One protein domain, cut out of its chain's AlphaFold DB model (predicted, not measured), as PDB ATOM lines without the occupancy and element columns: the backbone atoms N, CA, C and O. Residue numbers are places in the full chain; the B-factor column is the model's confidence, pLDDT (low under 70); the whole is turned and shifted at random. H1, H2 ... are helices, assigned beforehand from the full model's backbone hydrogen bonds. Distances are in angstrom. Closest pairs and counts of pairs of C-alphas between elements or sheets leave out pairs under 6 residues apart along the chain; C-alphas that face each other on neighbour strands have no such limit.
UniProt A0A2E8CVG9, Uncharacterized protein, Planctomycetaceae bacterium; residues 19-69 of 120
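This is residues 19 to 69 of the 120 residues of an uncharacterized protein of Planctomycetaceae bacterium (UniProt A0A2E8CVG9). Two helices, H2 and the longer H4, pack together at a steep angle, with short H1 on H4; beyond them a wide loop bearing small H3 leads from H2 back to H4, and its residues 37 to 43 stick out. The 51 printed residues, all helix in class, hold H1, H2, H3, H4 in that order and no named strand. The whole is only just compact, close to loose: radius of gyration of the C-alphas 11.3 A, spans 33 by 21 by 16 A.

Start at H1, residues 19 to 22; it touches residues 62 to 66 alone of H4, residues 52 to 68, with closest C-alphas Tyr 20 and Phe 62, 5.9 A apart. H2, residues 26 to 34, touches H4 at a steep tilt of 47 degrees, opposite ways; their closest C-alphas, Arg 26 and Ala 59, are 6.1 A apart. H1 and H2 only just touch, with 3 pairs of C-alphas within 8 A, only at the corner; the closest, Tyr 20 and Leu 29, are 6.4 A apart. H3, residues 42 to 45, is apart from H1, H2 and H4. Every O i to N i+4 pair is within hydrogen-bond range in H2, 11 of 13 in H4; H1 and H3 are too short for one.

Find C-alpha 19 at (26.936, 18.536, -4.382), where H1 begins. H2 runs 12.1 A; H4 runs 24.9 A to C-alpha 68 at (23.891, 11.341, -14.932).

The farthest C-alphas, Asp 47 and Glu 68, are 33.7 A apart. The printed part has no cut and no long link; pLDDT is under 70 at residues 36 to 39 and 67 to 69.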
ATOM      1  N   ILE A  19      25.882  18.106  -5.309       86.44
ATOM      2  CA  ILE A  19      26.936  18.536  -4.382       86.44
ATOM      3  C   ILE A  19      28.341  18.430  -4.977       86.44
ATOM      4  O   ILE A  19      29.202  19.242  -4.638       86.44
ATOM      5  N   TYR A  20      28.565  17.472  -5.878       87.81
ATOM      6  CA  TYR A  20      29.844  17.286  -6.561       87.81
ATOM      7  C   TYR A  20      30.224  18.515  -7.398       87.81
ATOM      8  O   TYR A  20      31.330  19.047  -7.269       87.81
ATOM      9  N   GLU A  21      29.276  19.023  -8.186       86.88
ATOM     10  CA  GLU A  21      29.428  20.246  -8.978       86.88
ATOM     11  C   GLU A  21      29.532  21.479  -8.078       86.88
ATOM     12  O   GLU A  21      30.446  22.293  -8.232       86.88
ATOM     13  N   ARG A  22      28.655  21.580  -7.067       85.06
ATOM     14  CA  ARG A  22      28.628  22.695  -6.108       85.06
ATOM     15  C   ARG A  22      29.951  22.859  -5.366       85.06
ATOM     16  O   ARG A  22      30.413  23.982  -5.170       85.06
ATOM     17  N   LEU A  23      30.564  21.751  -4.949       87.81
ATOM     18  CA  LEU A  23      31.857  21.757  -4.268       87.81
ATOM     19  C   LEU A  23      33.038  21.785  -5.241       87.81
ATOM     20  O   LEU A  23      34.163  21.965  -4.785       87.81
ATOM     21  N   LYS A  24      32.815  21.718  -6.557       86.50
ATOM     22  CA  LYS A  24      33.853  21.780  -7.599       86.50
ATOM     23  C   LYS A  24      34.833  20.605  -7.545       86.50
ATOM     24  O   LYS A  24      36.048  20.783  -7.646       86.50
ATOM     25  N   GLY A  25      34.287  19.400  -7.408       86.69
ATOM     26  CA  GLY A  25      35.015  18.152  -7.610       86.69
ATOM     27  C   GLY A  25      35.412  17.405  -6.338       86.69
ATOM     28  O   GLY A  25      35.062  17.747  -5.207       86.69
ATOM     29  N   ARG A  26      36.159  16.320  -6.548       89.38
ATOM     30  CA  ARG A  26      36.389  15.279  -5.540       89.38
ATOM     31  C   ARG A  26      37.113  15.750  -4.280       89.38
ATOM     32  O   ARG A  26      36.714  15.389  -3.181       89.38
ATOM     33  N   LYS A  27      38.172  16.554  -4.408       88.75
ATOM     34  CA  LYS A  27      39.025  16.952  -3.268       88.75
ATOM     35  C   LYS A  27      38.256  17.751  -2.212       88.75
ATOM     36  O   LYS A  27      38.377  17.488  -1.018       88.75
ATOM     37  N   SER A  28      37.484  18.733  -2.656       88.31
ATOM     38  CA  SER A  28      36.644  19.588  -1.814       88.31
ATOM     39  C   SER A  28      35.461  18.820  -1.236       88.31
ATOM     40  O   SER A  28      35.156  18.998  -0.059       88.31
ATOM     41  N   LEU A  29      34.854  17.914  -2.009       89.62
ATOM     42  CA  LEU A  29      33.818  17.010  -1.513       89.62
ATOM     43  C   LEU A  29      34.342  16.074  -0.415       89.62
ATOM     44  O   LEU A  29      33.743  15.998   0.655       89.62
ATOM     45  N   SER A  30      35.482  15.414  -0.626       89.19
ATOM     46  CA  SER A  30      36.106  14.561   0.392       89.19
ATOM     47  C   SER A  30      36.453  15.345   1.657       89.19
ATOM     48  O   SER A  30      36.194  14.867   2.757       89.19
ATOM     49  N   ALA A  31      36.983  16.565   1.526       88.06
ATOM     50  CA  ALA A  31      37.275  17.423   2.674       88.06
ATOM     51  C   ALA A  31      36.005  17.863   3.424       88.06
ATOM     52  O   ALA A  31      36.012  17.950   4.652       88.06
ATOM     53  N   TRP A  32      34.912  18.116   2.700       86.69
ATOM     54  CA  TRP A  32      33.610  18.445   3.279       86.69
ATOM     55  C   TRP A  32      32.999  17.249   4.028       86.69
ATOM     56  O   TRP A  32      32.533  17.418   5.152       86.69
ATOM     57  N   LEU A  33      33.098  16.036   3.467       86.69
ATOM     58  CA  LEU A  33      32.682  14.785   4.118       86.69
ATOM     59  C   LEU A  33      33.536  14.452   5.351       86.69
ATOM     60  O   LEU A  33      33.011  13.965   6.342       86.69
ATOM     61  N   MET A  34      34.837  14.763   5.338       83.31
ATOM     62  CA  MET A  34      35.710  14.589   6.511       83.31
ATOM     63  C   MET A  34      35.333  15.495   7.684       83.31
ATOM     64  O   MET A  34      35.631  15.177   8.832       83.31
ATOM     65  N   ARG A  35      34.730  16.651   7.398       74.19
ATOM     66  CA  ARG A  35      34.432  17.684   8.392       74.19
ATOM     67  C   ARG A  35      32.943  17.907   8.595       74.19
ATOM     68  O   ARG A  35      32.631  18.968   9.114       74.19
ATOM     69  N   LEU A  36      32.081  16.977   8.149       67.38
ATOM     70  CA  LEU A  36      30.604  17.025   8.176       67.38
ATOM     71  C   LEU A  36      30.070  18.380   8.656       67.38
ATOM     72  O   LEU A  36      29.612  18.532   9.784       67.38
ATOM     73  N   GLY A  37      30.252  19.394   7.802       59.94
ATOM     74  CA  GLY A  37      30.312  20.803   8.215       59.94
ATOM     75  C   GLY A  37      28.956  21.438   8.491       59.94
ATOM     76  O   GLY A  37      28.806  22.643   8.322       59.94
ATOM     77  N   THR A  38      27.952  20.630   8.823       65.06
ATOM     78  CA  THR A  38      26.584  21.088   9.045       65.06
ATOM     79  C   THR A  38      26.206  20.870  10.497       65.06
ATOM     80  O   THR A  38      26.356  19.778  11.045       65.06
ATOM     81  N   GLU A  39      25.695  21.933  11.112       64.38
ATOM     82  CA  GLU A  39      25.243  21.970  12.506       64.38
ATOM     83  C   GLU A  39      24.190  20.889  12.800       64.38
ATOM     84  O   GLU A  39      24.128  20.358  13.906       64.38
ATOM     85  N   THR A  40      23.436  20.473  11.777       70.19
ATOM     86  CA  THR A  40      22.443  19.398  11.869       70.19
ATOM     87  C   THR A  40      23.027  17.983  11.774       70.19
ATOM     88  O   THR A  40      22.446  17.066  12.350       70.19
ATOM     89  N   MET A  41      24.164  17.764  11.097       74.12
ATOM     90  CA  MET A  41      24.770  16.425  10.974       74.12
ATOM     91  C   MET A  41      25.791  16.113  12.066       74.12
ATOM     92  O   MET A  41      25.998  14.943  12.389       74.12
ATOM     93  N   LEU A  42      26.421  17.129  12.657       74.81
ATOM     94  CA  LEU A  42      27.469  16.931  13.661       74.81
ATOM     95  C   LEU A  42      27.026  16.051  14.855       74.81
ATOM     96  O   LEU A  42      27.781  15.150  15.224       74.81
ATOM     97  N   PRO A  43      25.811  16.208  15.425       77.12
ATOM     98  CA  PRO A  43      25.355  15.363  16.529       77.12
ATOM     99  C   PRO A  43      25.139  13.893  16.143       77.12
ATOM    100  O   PRO A  43      25.200  13.030  17.015       77.12
ATOM    101  N   ILE A  44      24.887  13.603  14.860       79.06
ATOM    102  CA  ILE A  44      24.606  12.252  14.346       79.06
ATOM    103  C   ILE A  44      25.904  11.445  14.217       79.06
ATOM    104  O   ILE A  44      25.937  10.259  14.528       79.06
ATOM    105  N   PHE A  45      26.990  12.097  13.799       78.31
ATOM    106  CA  PHE A  45      28.285  11.452  13.553       78.31
ATOM    107  C   PHE A  45      29.287  11.621  14.703       78.31
ATOM    108  O   PHE A  45      30.446  11.228  14.569       78.31
ATOM    109  N   LYS A  46      28.852  12.172  15.845       76.31
ATOM    110  CA  LYS A  46      29.705  12.413  17.019       76.31
ATOM    111  C   LYS A  46      30.375  11.135  17.546       76.31
ATOM    112  O   LYS A  46      31.534  11.173  17.939       76.31
ATOM    113  N   ASP A  47      29.653  10.012  17.518       81.25
ATOM    114  CA  ASP A  47      30.102   8.740  18.095       81.25
ATOM    115  C   ASP A  47      30.869   7.885  17.071       81.25
ATOM    116  O   ASP A  47      31.656   7.012  17.438       81.25
ATOM    117  N   ARG A  48      30.659   8.138  15.770       82.19
ATOM    118  CA  ARG A  48      31.307   7.417  14.670       82.19
ATOM    119  C   ARG A  48      31.548   8.351  13.488       82.19
ATOM    120  O   ARG A  48      30.685   8.531  12.631       82.19
ATOM    121  N   LEU A  49      32.757   8.904  13.435       82.00
ATOM    122  CA  LEU A  49      33.252   9.637  12.271       82.00
ATOM    123  C   LEU A  49      33.336   8.707  11.052       82.00
ATOM    124  O   LEU A  49      33.608   7.513  11.189       82.00
ATOM    125  N   MET A  50      33.127   9.267   9.860       82.94
ATOM    126  CA  MET A  50      33.270   8.510   8.617       82.94
ATOM    127  C   MET A  50      34.710   8.035   8.428       82.94
ATOM    128  O   MET A  50      35.667   8.799   8.585       82.94
ATOM    129  N   ALA A  51      34.858   6.778   8.030       89.56
ATOM    130  CA  ALA A  51      36.149   6.211   7.690       89.56
ATOM    131  C   ALA A  51      36.610   6.668   6.293       89.56
ATOM    132  O   ALA A  51      35.818   7.009   5.412       89.56
ATOM    133  N   ALA A  52      37.924   6.653   6.054       88.19
ATOM    134  CA  ALA A  52      38.500   7.121   4.789       88.19
ATOM    135  C   ALA A  52      38.019   6.314   3.566       88.19
ATOM    136  O   ALA A  52      37.870   6.862   2.475       88.19
ATOM    137  N   ASN A  53      37.756   5.016   3.734       91.25
ATOM    138  CA  ASN A  53      37.184   4.165   2.689       91.25
ATOM    139  C   ASN A  53      35.724   4.537   2.374       91.25
ATOM    140  O   ASN A  53      35.369   4.606   1.201       91.25
ATOM    141  N   GLU A  54      34.910   4.831   3.394       90.06
ATOM    142  CA  GLU A  54      33.518   5.281   3.242       90.06
ATOM    143  C   GLU A  54      33.467   6.615   2.479       90.06
ATOM    144  O   GLU A  54      32.727   6.750   1.505       90.06
ATOM    145  N   ILE A  55      34.331   7.572   2.837       90.94
ATOM    146  CA  ILE A  55      34.432   8.873   2.153       90.94
ATOM    147  C   ILE A  55      34.822   8.701   0.684       90.94
ATOM    148  O   ILE A  55      34.268   9.369  -0.188       90.94
ATOM    149  N   ASN A  56      35.772   7.811   0.393       91.94
ATOM    150  CA  ASN A  56      36.204   7.553  -0.979       91.94
ATOM    151  C   ASN A  56      35.103   6.909  -1.827       91.94
ATOM    152  O   ASN A  56      34.941   7.294  -2.985       91.94
ATOM    153  N   ALA A  57      34.348   5.967  -1.258       93.69
ATOM    154  CA  ALA A  57      33.217   5.340  -1.932       93.69
ATOM    155  C   ALA A  57      32.101   6.357  -2.221       93.69
ATOM    156  O   ALA A  57      31.612   6.432  -3.345       93.69
ATOM    157  N   LEU A  58      31.761   7.199  -1.240       92.00
ATOM    158  CA  LEU A  58      30.774   8.267  -1.410       92.00
ATOM    159  C   LEU A  58      31.219   9.293  -2.453       92.00
ATOM    160  O   LEU A  58      30.431   9.681  -3.309       92.00
ATOM    161  N   ALA A  59      32.485   9.709  -2.425       91.50
ATOM    162  CA  ALA A  59      33.009  10.650  -3.406       91.50
ATOM    163  C   ALA A  59      32.939  10.092  -4.837       91.50
ATOM    164  O   ALA A  59      32.571  10.829  -5.745       91.50
ATOM    165  N   ALA A  60      33.234   8.801  -5.024       92.00
ATOM    166  CA  ALA A  60      33.096   8.133  -6.317       92.00
ATOM    167  C   ALA A  60      31.628   8.029  -6.768       92.00
ATOM    168  O   ALA A  60      31.334   8.233  -7.943       92.00
ATOM    169  N   TYR A  61      30.702   7.763  -5.843       91.88
ATOM    170  CA  TYR A  61      29.268   7.748  -6.139       91.88
ATOM    171  C   TYR A  61      28.765   9.121  -6.603       91.88
ATOM    172  O   TYR A  61      28.121   9.212  -7.642       91.88
ATOM    173  N   PHE A  62      29.104  10.193  -5.880       91.38
ATOM    174  CA  PHE A  62      28.693  11.552  -6.246       91.38
ATOM    175  C   PHE A  62      29.330  12.042  -7.554       91.38
ATOM    176  O   PHE A  62      28.727  12.824  -8.283       91.38
ATOM    177  N   GLU A  63      30.548  11.589  -7.850       89.31
ATOM    178  CA  GLU A  63      31.214  11.831  -9.131       89.31
ATOM    179  C   GLU A  63      30.472  11.139 -10.284       89.31
ATOM    180  O   GLU A  63      30.227  11.763 -11.314       89.31
ATOM    181  N   ALA A  64      30.048   9.886 -10.093       87.56
ATOM    182  CA  ALA A  64      29.260   9.153 -11.082       87.56
ATOM    183  C   ALA A  64      27.863   9.768 -11.283       87.56
ATOM    184  O   ALA A  64      27.444   9.980 -12.419       87.56
ATOM    185  N   SER A  65      27.173  10.129 -10.196       84.06
ATOM    186  CA  SER A  65      25.828  10.713 -10.263       84.06
ATOM    187  C   SER A  65      25.811  12.108 -10.889       84.06
ATOM    188  O   SER A  65      24.808  12.501 -11.473       84.06
ATOM    189  N   ALA A  66      26.910  12.865 -10.797       80.00
ATOM    190  CA  ALA A  66      27.031  14.154 -11.478       80.00
ATOM    191  C   ALA A  66      27.013  14.004 -13.008       80.00
ATOM    192  O   ALA A  66      26.453  14.848 -13.698       80.00
ATOM    193  N   GLY A  67      27.567  12.911 -13.544       66.69
ATOM    194  CA  GLY A  67      27.531  12.622 -14.982       66.69
ATOM    195  C   GLY A  67      26.144  12.228 -15.502       66.69
ATOM    196  O   GLY A  67      25.858  12.420 -16.681       66.69
ATOM    197  N   GLU A  68      25.282  11.707 -14.627       63.97
ATOM    198  CA  GLU A  68      23.891  11.341 -14.932       63.97
ATOM    199  C   GLU A  68      22.889  12.451 -14.589       63.97
ATOM    200  O   GLU A  68      21.698  12.323 -14.889       63.97
ATOM    201  N   SER A  69      23.350  13.542 -13.965       54.62
ATOM    202  CA  SER A  69      22.481  14.638 -13.553       54.62
ATOM    203  C   SER A  69      21.787  15.216 -14.794       54.62
ATOM    204  O   SER A  69      22.459  15.520 -15.786       54.62
TER     205      SER A  69